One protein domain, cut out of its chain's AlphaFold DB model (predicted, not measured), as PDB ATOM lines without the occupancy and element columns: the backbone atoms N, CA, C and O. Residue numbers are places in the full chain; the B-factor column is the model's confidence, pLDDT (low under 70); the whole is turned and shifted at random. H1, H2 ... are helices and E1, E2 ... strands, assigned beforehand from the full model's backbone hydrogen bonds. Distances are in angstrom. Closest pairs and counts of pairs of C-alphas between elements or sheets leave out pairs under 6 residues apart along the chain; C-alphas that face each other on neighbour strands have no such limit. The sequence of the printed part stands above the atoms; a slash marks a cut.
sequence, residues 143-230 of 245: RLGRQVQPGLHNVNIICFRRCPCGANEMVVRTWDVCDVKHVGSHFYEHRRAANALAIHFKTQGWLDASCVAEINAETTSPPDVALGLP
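Overview. This is residues 143 to 230 of the 245 residues of an uncharacterized protein of Planctomycetes bacterium (UniProt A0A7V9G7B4). A small, strongly twisted sheet of three strands, E1, E2 and E3, bends sharply within E2, and one long helix, H1, crosses over it, while the short helix H2 packs on E2 about perpendicular to H1. Long loops complete the model: residues 173 to 185 lead from E3 to the beginning of H1, and residues 218 to 230 fold back from H2 to H1. The printed part has 88 residues, with three named strands and two named helices in the order E1, E2, E3, H1, H2; the sheet's order is E1, E2, E3, antiparallel throughout. The class is mixed, helices and strands, with under half of the residues, 42, in named elements. The whole is compact, with a radius of gyration of the C-alphas of 13.6 A and spans of 39 by 36 by 22 A.

Along the chain. E1, residues 143 to 149, begins with C-alpha 143 at (177.726, 262.797, 291.982) and is 16.3 A long. E2, residues 152 to 159, is 15.3 A long and bends by 92 degrees at residue 156. E3, residues 170 to 172, measures 6.8 A. H1, residues 186 to 203, is 25.8 A long, beginning with C-alpha 186 at (171.527, 285.265, 293.444). H2, residues 212 to 217, measures 8.6 A and ends with C-alpha 217 at (175.282, 261.155, 275.165).

Arrangement. The strands form a meander, each the antiparallel neighbour of the one before, with E1 and E3 as edge strands. E1 and E2 are a hairpin; N 145 and O 157 are 2.8 A apart, and N 154 and O 146 are 2.8 A apart, both within hydrogen-bond range. E2 and E3 are a hairpin too, with N 158 and O 171 within hydrogen-bond range at 2.8 A. H1 is on the sheet at a height of 9.3 A; on the local plane its line stands at 68 degrees to E1, across the strands. The closest C-alphas of H1 and E1 are those of Phe 201 and Leu 144, 6.0 A apart. H2 is on the sheet at a height of 9.6 A, and its closest C-alpha pair with E2 is Ile 215 and Val 155, 6.4 A apart. The arrangement is two layers, with H1 and H2 on one face of the sheet. H1 and H2 are close but not clearly touching, their closest C-alphas, of Lys 202 and Ile 215, being 7.5 A apart; their lines are about perpendicular at 77 degrees. In H1 and H2 every O i to N i+4 pair is within hydrogen-bond range.

Size, cuts and confidence. The two C-alphas farthest apart, of Pro 150 and Lys 181, are 39.5 A apart. The printed part has no cut. The link from E3 to H1 is long, with 13 residues. The mean pLDDT of the printed part is 83.2, and residues 226 to 230 are under 70.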
ATOM      1  N   ARG A 143     177.911 263.395 293.316       87.69
ATOM      2  CA  ARG A 143     177.726 262.797 291.982       87.69
ATOM      3  C   ARG A 143     176.728 263.579 291.140       87.69
ATOM      4  O   ARG A 143     175.809 264.194 291.679       87.69
ATOM      5  N   LEU A 144     176.914 263.528 289.823       90.62
ATOM      6  CA  LEU A 144     175.953 264.006 288.836       90.62
ATOM      7  C   LEU A 144     175.057 262.853 288.378       90.62
ATOM      8  O   LEU A 144     175.535 261.766 288.052       90.62
ATOM      9  N   GLY A 145     173.764 263.132 288.303       90.25
ATOM     10  CA  GLY A 145     172.737 262.132 288.096       90.25
ATOM     11  C   GLY A 145     172.275 261.526 289.418       90.25
ATOM     12  O   GLY A 145     172.979 261.557 290.430       90.25
ATOM     13  N   ARG A 146     171.060 260.983 289.408       87.25
ATOM     14  CA  ARG A 146     170.514 260.208 290.522       87.25
ATOM     15  C   ARG A 146     169.394 259.300 290.059       87.25
ATOM     16  O   ARG A 146     168.464 259.776 289.408       87.25
ATOM     17  N   GLN A 147     169.388 258.063 290.541       82.00
ATOM     18  CA  GLN A 147     168.170 257.261 290.583       82.00
ATOM     19  C   GLN A 147     167.246 257.763 291.707       82.00
ATOM     20  O   GLN A 147     167.578 257.698 292.893       82.00
ATOM     21  N   VAL A 148     166.096 258.327 291.342       77.19
ATOM     22  CA  VAL A 148     165.119 258.860 292.308       77.19
ATOM     23  C   VAL A 148     164.121 257.792 292.749       77.19
ATOM     24  O   VAL A 148     163.636 257.852 293.876       77.19
ATOM     25  N   GLN A 149     163.847 256.809 291.885       77.06
ATOM     26  CA  GLN A 149     163.051 255.604 292.146       77.06
ATOM     27  C   GLN A 149     163.562 254.463 291.246       77.06
ATOM     28  O   GLN A 149     164.244 254.740 290.256       77.06
ATOM     29  N   PRO A 150     163.246 253.187 291.526       78.44
ATOM     30  CA  PRO A 150     163.612 252.087 290.635       78.44
ATOM     31  C   PRO A 150     163.164 252.352 289.189       78.44
ATOM     32  O   PRO A 150     161.990 252.597 288.928       78.44
ATOM     33  N   GLY A 151     164.117 252.345 288.254       79.50
ATOM     34  CA  GLY A 151     163.871 252.633 286.832       79.50
ATOM     35  C   GLY A 151     163.627 254.105 286.470       79.50
ATOM     36  O   GLY A 151     163.473 254.401 285.290       79.50
ATOM     37  N   LEU A 152     163.623 255.027 287.440       85.00
ATOM     38  CA  LEU A 152     163.491 256.464 287.205       85.00
ATOM     39  C   LEU A 152     164.726 257.204 287.716       85.00
ATOM     40  O   LEU A 152     164.998 257.249 288.921       85.00
ATOM     41  N   HIS A 153     165.446 257.839 286.800       89.19
ATOM     42  CA  HIS A 153     166.611 258.654 287.111       89.19
ATOM     43  C   HIS A 153     166.470 260.077 286.576       89.19
ATOM     44  O   HIS A 153     165.651 260.367 285.708       89.19
ATOM     45  N   ASN A 154     167.256 260.986 287.142       91.25
ATOM     46  CA  ASN A 154     167.320 262.375 286.717       91.25
ATOM     47  C   ASN A 154     168.784 262.780 286.539       91.25
ATOM     48  O   ASN A 154     169.523 262.924 287.514       91.25
ATOM     49  N   VAL A 155     169.181 262.996 285.285       92.81
ATOM     50  CA  VAL A 155     170.546 263.379 284.890       92.81
ATOM     51  C   VAL A 155     170.931 264.801 285.305       92.81
ATOM     52  O   VAL A 155     172.096 265.184 285.218       92.81
ATOM     53  N   ASN A 156     169.975 265.601 285.777       92.69
ATOM     54  CA  ASN A 156     170.182 267.007 286.121       92.69
ATOM     55  C   ASN A 156     170.449 267.233 287.603       92.69
ATOM     56  O   ASN A 156     170.833 268.336 287.991       92.69
ATOM     57  N   ILE A 157     170.252 266.210 288.432       90.88
ATOM     58  CA  ILE A 157     170.462 266.311 289.869       90.88
ATOM     59  C   ILE A 157     171.944 266.131 290.178       90.88
ATOM     60  O   ILE A 157     172.549 265.128 289.816       90.88
ATOM     61  N   ILE A 158     172.508 267.089 290.900       88.81
ATOM     62  CA  ILE A 158     173.769 266.934 291.607       88.81
ATOM     63  C   ILE A 158     173.438 266.594 293.050       88.81
ATOM     64  O   ILE A 158     172.804 267.366 293.772       88.81
ATOM     65  N   CYS A 159     173.882 265.417 293.447       85.38
ATOM     66  CA  CYS A 159     173.783 264.906 294.795       85.38
ATOM     67  C   CYS A 159     175.023 265.307 295.577       85.38
ATOM     68  O   CYS A 159     176.125 264.956 295.161       85.38
ATOM     69  N   PHE A 160     174.866 265.981 296.712       84.25
ATOM     70  CA  PHE A 160     175.941 266.112 297.693       84.25
ATOM     71  C   PHE A 160     175.799 265.043 298.773       84.25
ATOM     72  O   PHE A 160     174.739 264.439 298.929       84.25
ATOM     73  N   ARG A 161     176.871 264.810 299.537       80.25
ATOM     74  CA  ARG A 161     176.835 263.886 300.677       80.25
ATOM     75  C   ARG A 161     175.680 264.253 301.611       80.25
ATOM     76  O   ARG A 161     175.394 265.433 301.809       80.25
ATOM     77  N   ARG A 162     175.035 263.272 302.237       78.38
ATOM     78  CA  ARG A 162     173.973 263.518 303.223       78.38
ATOM     79  C   ARG A 162     174.499 264.285 304.442       78.38
ATOM     80  O   ARG A 162     175.638 264.085 304.862       78.38
ATOM     81  N   CYS A 163     173.710 265.210 304.982       78.94
ATOM     82  CA  CYS A 163     174.038 265.900 306.230       78.94
ATOM     83  C   CYS A 163     173.769 264.966 307.425       78.94
ATOM     84  O   CYS A 163     172.788 264.220 307.376       78.94
ATOM     85  N   PRO A 164     174.517 265.048 308.544       77.44
ATOM     86  CA  PRO A 164     174.247 264.205 309.714       77.44
ATOM     87  C   PRO A 164     172.854 264.368 310.341       77.44
ATOM     88  O   PRO A 164     172.387 263.473 311.034       77.44
ATOM     89  N   CYS A 165     172.150 265.477 310.079       78.31
ATOM     90  CA  CYS A 165     170.750 265.643 310.484       78.31
ATOM     91  C   CYS A 165     169.760 264.868 309.591       78.31
ATOM     92  O   CYS A 165     168.551 265.007 309.742       78.31
ATOM     93  N   GLY A 166     170.254 264.109 308.609       75.75
ATOM     94  CA  GLY A 166     169.454 263.329 307.672       75.75
ATOM     95  C   GLY A 166     168.988 264.091 306.429       75.75
ATOM     96  O   GLY A 166     168.377 263.471 305.556       75.75
ATOM     97  N   ALA A 167     169.285 265.389 306.306       77.31
ATOM     98  CA  ALA A 167     168.939 266.168 305.121       77.31
ATOM     99  C   ALA A 167     169.801 265.756 303.918       77.31
ATOM    100  O   ALA A 167     171.027 265.671 304.020       77.31
ATOM    101  N   ASN A 168     169.149 265.523 302.779       74.12
ATOM    102  CA  ASN A 168     169.818 265.332 301.497       74.12
ATOM    103  C   ASN A 168     169.884 266.670 300.786       74.12
ATOM    104  O   ASN A 168     168.861 267.325 300.581       74.12
ATOM    105  N   GLU A 169     171.090 267.066 300.413       76.56
ATOM    106  CA  GLU A 169     171.314 268.343 299.769       76.56
ATOM    107  C   GLU A 169     171.580 268.120 298.292       76.56
ATOM    108  O   GLU A 169     172.437 267.324 297.907       76.56
ATOM    109  N   MET A 170     170.776 268.782 297.465       83.38
ATOM    110  CA  MET A 170     170.774 268.576 296.027       83.38
ATOM    111  C   MET A 170     170.685 269.919 295.329       83.38
ATOM    112  O   MET A 170     169.952 270.805 295.775       83.38
ATOM    113  N   VAL A 171     171.390 270.042 294.215       86.69
ATOM    114  CA  VAL A 171     171.204 271.149 293.275       86.69
ATOM    115  C   VAL A 171     170.864 270.586 291.910       86.69
ATOM    116  O   VAL A 171     171.185 269.441 291.599       86.69
ATOM    117  N   VAL A 172     170.157 271.371 291.108       88.69
ATOM    118  CA  VAL A 172     169.676 270.945 289.795       88.69
ATOM    119  C   VAL A 172     170.313 271.843 288.749       88.69
ATOM    120  O   VAL A 172     170.174 273.064 288.827       88.69
ATOM    121  N   ARG A 173     171.021 271.250 287.785       90.75
ATOM    122  CA  ARG A 173     171.466 271.979 286.591       90.75
ATOM    123  C   ARG A 173     170.297 272.194 285.635       90.75
ATOM    124  O   ARG A 173     169.380 271.379 285.558       90.75
ATOM    125  N   THR A 174     170.333 273.289 284.894       89.38
ATOM    126  CA  THR A 174     169.214 273.754 284.059       89.38
ATOM    127  C   THR A 174     169.701 274.158 282.670       89.38
ATOM    128  O   THR A 174     170.816 274.666 282.538       89.38
ATOM    129  N   TRP A 175     168.856 273.969 281.648       88.44
ATOM    130  CA  TRP A 175     169.199 274.210 280.235       88.44
ATOM    131  C   TRP A 175     168.618 275.496 279.655       88.44
ATOM    132  O   TRP A 175     169.100 275.960 278.627       88.44
ATOM    133  N   ASP A 176     167.633 276.103 280.312       85.94
ATOM    134  CA  ASP A 176     166.991 277.320 279.799       85.94
ATOM    135  C   ASP A 176     167.962 278.494 279.815       85.94
ATOM    136  O   ASP A 176     168.721 278.612 280.757       85.94
ATOM    137  N   VAL A 177     167.969 279.407 278.852       80.62
ATOM    138  CA  VAL A 177     168.827 280.599 278.982       80.62
ATOM    139  C   VAL A 177     168.285 281.482 280.110       80.62
ATOM    140  O   VAL A 177     167.079 281.724 280.184       80.62
ATOM    141  N   CYS A 178     169.151 281.953 281.013       80.56
ATOM    142  CA  CYS A 178     168.709 282.889 282.040       80.56
ATOM    143  C   CYS A 178     168.353 284.239 281.402       80.56
ATOM    144  O   CYS A 178     169.116 284.768 280.595       80.56
ATOM    145  N   ASP A 179     167.198 284.801 281.765       84.62
ATOM    146  CA  ASP A 179     166.809 286.144 281.329       84.62
ATOM    147  C   ASP A 179     167.877 287.157 281.776       84.62
ATOM    148  O   ASP A 179     168.326 287.138 282.926       84.62
ATOM    149  N   VAL A 180     168.268 288.060 280.872       82.31
ATOM    150  CA  VAL A 180     169.283 289.095 281.111       82.31
ATOM    151  C   VAL A 180     168.994 289.931 282.359       82.31
ATOM    152  O   VAL A 180     169.927 290.373 283.024       82.31
ATOM    153  N   LYS A 181     167.720 290.092 282.740       86.94
ATOM    154  CA  LYS A 181     167.327 290.813 283.964       86.94
ATOM    155  C   LYS A 181     167.774 290.130 285.260       86.94
ATOM    156  O   LYS A 181     167.771 290.755 286.315       86.94
ATOM    157  N   HIS A 182     168.097 288.840 285.201       83.25
ATOM    158  CA  HIS A 182     168.565 288.062 286.342       83.25
ATOM    159  C   HIS A 182     170.088 287.972 286.404       83.25
ATOM    160  O   HIS A 182     170.602 287.460 287.397       83.25
ATOM    161  N   VAL A 183     170.823 288.469 285.406       83.62
ATOM    162  CA  VAL A 183     172.291 288.478 285.438       83.62
ATOM    163  C   VAL A 183     172.778 289.235 286.676       83.62
ATOM    164  O   VAL A 183     172.292 290.317 286.993       83.62
ATOM    165  N   GLY A 184     173.706 288.625 287.416       79.00
ATOM    166  CA  GLY A 184     174.214 289.139 288.694       79.00
ATOM    167  C   GLY A 184     173.283 288.933 289.896       79.00
ATOM    168  O   GLY A 184     173.664 289.234 291.025       79.00
ATOM    169  N   SER A 185     172.075 288.396 289.696       81.88
ATOM    170  CA  SER A 185     171.208 287.997 290.805       81.88
ATOM    171  C   SER A 185     171.706 286.714 291.472       81.88
ATOM    172  O   SER A 185     172.373 285.876 290.864       81.88
ATOM    173  N   HIS A 186     171.274 286.502 292.713       76.12
ATOM    174  CA  HIS A 186     171.527 285.265 293.444       76.12
ATOM    175  C   HIS A 186     171.065 284.005 292.681       76.12
ATOM    176  O   HIS A 186     171.757 282.989 292.673       76.12
ATOM    177  N   PHE A 187     169.907 284.070 292.017       80.69
ATOM    178  CA  PHE A 187     169.387 282.961 291.214       80.69
ATOM    179  C   PHE A 187     170.338 282.597 290.067       80.69
ATOM    180  O   PHE A 187     170.631 281.422 289.848       80.69
ATOM    181  N   TYR A 188     170.854 283.611 289.372       82.75
ATOM    182  CA  TYR A 188     171.789 283.427 288.267       82.75
ATOM    183  C   TYR A 188     173.118 282.825 288.726       82.75
ATOM    184  O   TYR A 188     173.593 281.865 288.122       82.75
ATOM    185  N   GLU A 189     173.681 283.307 289.834       78.62
ATOM    186  CA  GLU A 189     174.934 282.765 290.374       78.62
ATOM    187  C   GLU A 189     174.778 281.325 290.882       78.62
ATOM    188  O   GLU A 189     175.626 280.476 290.602       78.62
ATOM    189  N   HIS A 190     173.660 280.999 291.542       78.56
ATOM    190  CA  HIS A 190     173.361 279.621 291.942       78.56
ATOM    191  C   HIS A 190     173.286 278.691 290.725       78.56
ATOM    192  O   HIS A 190     173.874 277.608 290.712       78.56
ATOM    193  N   ARG A 191     172.571 279.117 289.682       84.81
ATOM    194  CA  ARG A 191     172.425 278.370 288.432       84.81
ATOM    195  C   ARG A 191     173.772 278.134 287.749       84.81
ATOM    196  O   ARG A 191     174.075 277.002 287.373       84.81
ATOM    197  N   ARG A 192     174.593 279.180 287.619       83.94
ATOM    198  CA  ARG A 192     175.959 279.081 287.081       83.94
ATOM    199  C   ARG A 192     176.788 278.064 287.849       83.94
ATOM    200  O   ARG A 192     177.446 277.224 287.240       83.94
ATOM    201  N   ALA A 193     176.706 278.101 289.176       80.12
ATOM    202  CA  ALA A 193     177.413 277.173 290.041       80.12
ATOM    203  C   ALA A 193     176.981 275.719 289.837       80.12
ATOM    204  O   ALA A 193     177.834 274.848 289.670       80.12
ATOM    205  N   ALA A 194     175.672 275.457 289.788       86.56
ATOM    206  CA  ALA A 194     175.142 274.123 289.523       86.56
ATOM    207  C   ALA A 194     175.572 273.602 288.139       86.56
ATOM    208  O   ALA A 194     176.044 272.471 288.022       86.56
ATOM    209  N   ASN A 195     175.485 274.432 287.096       89.00
ATOM    210  CA  ASN A 195     175.886 274.053 285.738       89.00
ATOM    211  C   ASN A 195     177.399 273.778 285.633       89.00
ATOM    212  O   ASN A 195     177.807 272.802 285.000       89.00
ATOM    213  N   ALA A 196     178.236 274.589 286.283       84.75
ATOM    214  CA  ALA A 196     179.682 274.386 286.307       84.75
ATOM    215  C   ALA A 196     180.094 273.146 287.118       84.75
ATOM    216  O   ALA A 196     180.954 272.387 286.672       84.75
ATOM    217  N   LEU A 197     179.446 272.888 288.261       84.81
ATOM    218  CA  LEU A 197     179.644 271.657 289.032       84.81
ATOM    219  C   LEU A 197     179.278 270.415 288.220       84.81
ATOM    220  O   LEU A 197     180.013 269.432 288.251       84.81
ATOM    221  N   ALA A 198     178.183 270.459 287.459       89.12
ATOM    222  CA  ALA A 198     177.793 269.336 286.616       89.12
ATOM    223  C   ALA A 198     178.855 269.026 285.556       89.12
ATOM    224  O   ALA A 198     179.214 267.866 285.367       89.12
ATOM    225  N   ILE A 199     179.394 270.053 284.894       86.94
ATOM    226  CA  ILE A 199     180.480 269.862 283.925       86.94
ATOM    227  C   ILE A 199     181.718 269.303 284.608       86.94
ATOM    228  O   ILE A 199     182.291 268.341 284.105       86.94
ATOM    229  N   HIS A 200     182.086 269.832 285.776       84.00
ATOM    230  CA  HIS A 200     183.198 269.293 286.548       84.00
ATOM    231  C   HIS A 200     182.995 267.804 286.852       84.00
ATOM    232  O   HIS A 200     183.860 266.992 286.534       84.00
ATOM    233  N   PHE A 201     181.833 267.412 287.377       86.94
ATOM    234  CA  PHE A 201     181.544 266.019 287.726       86.94
ATOM    235  C   PHE A 201     181.525 265.113 286.498       86.94
ATOM    236  O   PHE A 201     182.047 264.003 286.557       86.94
ATOM    237  N   LYS A 202     180.998 265.596 285.368       89.12
ATOM    238  CA  LYS A 202     181.063 264.885 284.088       89.12
ATOM    239  C   LYS A 202     182.505 264.665 283.640       89.12
ATOM    240  O   LYS A 202     182.869 263.536 283.330       89.12
ATOM    241  N   THR A 203     183.342 265.701 283.664       85.62
ATOM    242  CA  THR A 203     184.761 265.604 283.292       85.62
ATOM    243  C   THR A 203     185.545 264.670 284.215       85.62
ATOM    244  O   THR A 203     186.419 263.953 283.741       85.62
ATOM    245  N   GLN A 204     185.227 264.646 285.511       81.94
ATOM    246  CA  GLN A 204     185.879 263.765 286.487       81.94
ATOM    247  C   GLN A 204     185.301 262.336 286.516       81.94
ATOM    248  O   GLN A 204     185.795 261.485 287.256       81.94
ATOM    249  N   GLY A 205     184.241 262.052 285.750       86.06
ATOM    250  CA  GLY A 205     183.564 260.753 285.767       86.06
ATOM    251  C   GLY A 205     182.786 260.473 287.059       86.06
ATOM    252  O   GLY A 205     182.492 259.321 287.375       86.06
ATOM    253  N   TRP A 206     182.428 261.501 287.830       86.00
ATOM    254  CA  TRP A 206     181.654 261.361 289.071       86.00
ATOM    255  C   TRP A 206     180.166 261.302 288.785       86.00
ATOM    256  O   TRP A 206     179.375 262.163 289.174       86.00
ATOM    257  N   LEU A 207     179.801 260.252 288.072       89.06
ATOM    258  CA  LEU A 207     178.453 260.023 287.605       89.06
ATOM    259  C   LEU A 207     177.775 258.953 288.462       89.06
ATOM    260  O   LEU A 207     178.409 258.031 288.994       89.06
ATOM    261  N   ASP A 208     176.468 259.090 288.624       87.69
ATOM    262  CA  ASP A 208     175.625 257.988 289.064       87.69
ATOM    263  C   ASP A 208     175.578 256.926 287.960       87.69
ATOM    264  O   ASP A 208     175.352 257.255 286.794       87.69
ATOM    265  N   ALA A 209     175.784 255.657 288.324       87.31
ATOM    266  CA  ALA A 209     175.848 254.547 287.374       87.31
ATOM    267  C   ALA A 209     174.585 254.442 286.499       87.31
ATOM    268  O   ALA A 209     174.687 254.106 285.321       87.31
ATOM    269  N   SER A 210     173.413 254.790 287.042       87.62
ATOM    270  CA  SER A 210     172.143 254.790 286.305       87.62
ATOM    271  C   SER A 210     172.045 255.898 285.251       87.62
ATOM    272  O   SER A 210     171.262 255.784 284.316       87.62
ATOM    273  N   CYS A 211     172.848 256.957 285.372       91.19
ATOM    274  CA  CYS A 211     172.803 258.134 284.504       91.19
ATOM    275  C   CYS A 211     173.977 258.220 283.514       91.19
ATOM    276  O   CYS A 211     173.945 259.072 282.628       91.19
ATOM    277  N   VAL A 212     175.008 257.371 283.641       92.00
ATOM    278  CA  VAL A 212     176.259 257.465 282.858       92.00
ATOM    279  C   VAL A 212     176.000 257.548 281.354       92.00
ATOM    280  O   VAL A 212     176.539 258.431 280.690       92.00
ATOM    281  N   ALA A 213     175.188 256.637 280.811       93.06
ATOM    282  CA  ALA A 213     174.969 256.545 279.369       93.06
ATOM    283  C   ALA A 213     174.326 257.820 278.801       93.06
ATOM    284  O   ALA A 213     174.788 258.351 277.794       93.06
ATOM    285  N   GLU A 214     173.298 258.334 279.475       94.31
ATOM    286  CA  GLU A 214     172.573 259.530 279.047       94.31
ATOM    287  C   GLU A 214     173.428 260.793 279.199       94.31
ATOM    288  O   GLU A 214     173.531 261.577 278.259       94.31
ATOM    289  N   ILE A 215     174.135 260.943 280.323       94.50
ATOM    290  CA  ILE A 215     175.039 262.080 280.547       94.50
ATOM    291  C   ILE A 215     176.162 262.105 279.502       94.50
ATOM    292  O   ILE A 215     176.529 263.171 279.001       94.50
ATOM    293  N   ASN A 216     176.709 260.943 279.139       93.81
ATOM    294  CA  ASN A 216     177.744 260.840 278.108       93.81
ATOM    295  C   ASN A 216     177.210 261.127 276.699       93.81
ATOM    296  O   ASN A 216     177.966 261.620 275.865       93.81
ATOM    297  N   ALA A 217     175.928 260.859 276.440       94.50
ATOM    298  CA  ALA A 217     175.282 261.155 275.165       94.50
ATOM    299  C   ALA A 217     174.960 262.651 274.972       94.50
ATOM    300  O   ALA A 217     174.640 263.067 273.859       94.50
ATOM    301  N   GLU A 218     175.053 263.478 276.019       93.62
ATOM    302  CA  GLU A 218     174.848 264.924 275.903       93.62
ATOM    303  C   GLU A 218     175.892 265.564 274.981       93.62
ATOM    304  O   GLU A 218     177.086 265.613 275.292       93.62
ATOM    305  N   THR A 219     175.409 266.131 273.878       90.19
ATOM    306  CA  THR A 219     176.220 266.814 272.859       90.19
ATOM    307  C   THR A 219     176.348 268.318 273.088       90.19
ATOM    308  O   THR A 219     177.117 268.986 272.399       90.19
ATOM    309  N   THR A 220     175.603 268.869 274.047       88.25
ATOM    310  CA  THR A 220     175.592 270.299 274.362       88.25
ATOM    311  C   THR A 220     175.913 270.524 275.830       88.25
ATOM    312  O   THR A 220     175.537 269.736 276.698       88.25
ATOM    313  N   SER A 221     176.637 271.606 276.111       85.25
ATOM    314  CA  SER A 221     176.837 272.065 277.485       85.25
ATOM    315  C   SER A 221     175.629 272.891 277.933       85.25
ATOM    316  O   SER A 221     175.064 273.612 277.104       85.25
ATOM    317  N   PRO A 222     175.244 272.841 279.221       85.25
ATOM    318  CA  PRO A 222     174.284 273.795 279.757       85.25
ATOM    319  C   PRO A 222     174.792 275.238 279.544       85.25
ATOM    320  O   PRO A 222     176.006 275.460 279.477       85.25
ATOM    321  N   PRO A 223     173.902 276.236 279.419       81.94
ATOM    322  CA  PRO A 223     174.322 277.620 279.228       81.94
ATOM    323  C   PRO A 223     174.923 278.202 280.522       81.94
ATOM    324  O   PRO A 223     174.862 277.594 281.595       81.94
ATOM    325  N   ASP A 224     175.505 279.400 280.416       76.69
ATOM    326  CA  ASP A 224     176.075 280.194 281.523       76.69
ATOM    327  C   ASP A 224     177.372 279.646 282.165       76.69
ATOM    328  O   ASP A 224     177.879 280.204 283.138       76.69
ATOM    329  N   VAL A 225     177.966 278.587 281.601       70.94
ATOM    330  CA  VAL A 225     179.198 277.954 282.124       70.94
ATOM    331  C   VAL A 225     180.464 278.712 281.702       70.94
ATOM    332  O   VAL A 225     181.458 278.745 282.425       70.94
ATOM    333  N   ALA A 226     180.438 279.351 280.527       58.09
ATOM    334  CA  ALA A 226     181.614 279.940 279.876       58.09
ATOM    335  C   ALA A 226     182.266 281.106 280.645       58.09
ATOM    336  O   ALA A 226     183.370 281.523 280.308       58.09
ATOM    337  N   LEU A 227     181.612 281.623 281.687       57.56
ATOM    338  CA  LEU A 227     182.137 282.698 282.533       57.56
ATOM    339  C   LEU A 227     183.031 282.184 283.678       57.56
ATOM    340  O   LEU A 227     183.452 282.974 284.521       57.56
ATOM    341  N   GLY A 228     183.292 280.870 283.733       53.47
ATOM    342  CA  GLY A 228     183.943 280.215 284.867       53.47
ATOM    343  C   GLY A 228     183.046 280.198 286.109       53.47
ATOM    344  O   GLY A 228     182.009 280.870 286.162       53.47
ATOM    345  N   LEU A 229     183.426 279.427 287.128       55.66
ATOM    346  CA  LEU A 229     182.860 279.644 288.460       55.66
ATOM    347  C   LEU A 229     183.329 281.006 288.975       55.66
ATOM    348  O   LEU A 229     184.497 281.346 288.769       55.66
ATOM    349  N   PRO A 230     182.476 281.783 289.664       52.88
ATOM    350  CA  PRO A 230     182.975 282.935 290.395       52.88
ATOM    351  C   PRO A 230     184.084 282.454 291.343       52.88
ATOM    352  O   PRO A 230     183.882 281.511 292.105       52.88
TER     353      PRO A 230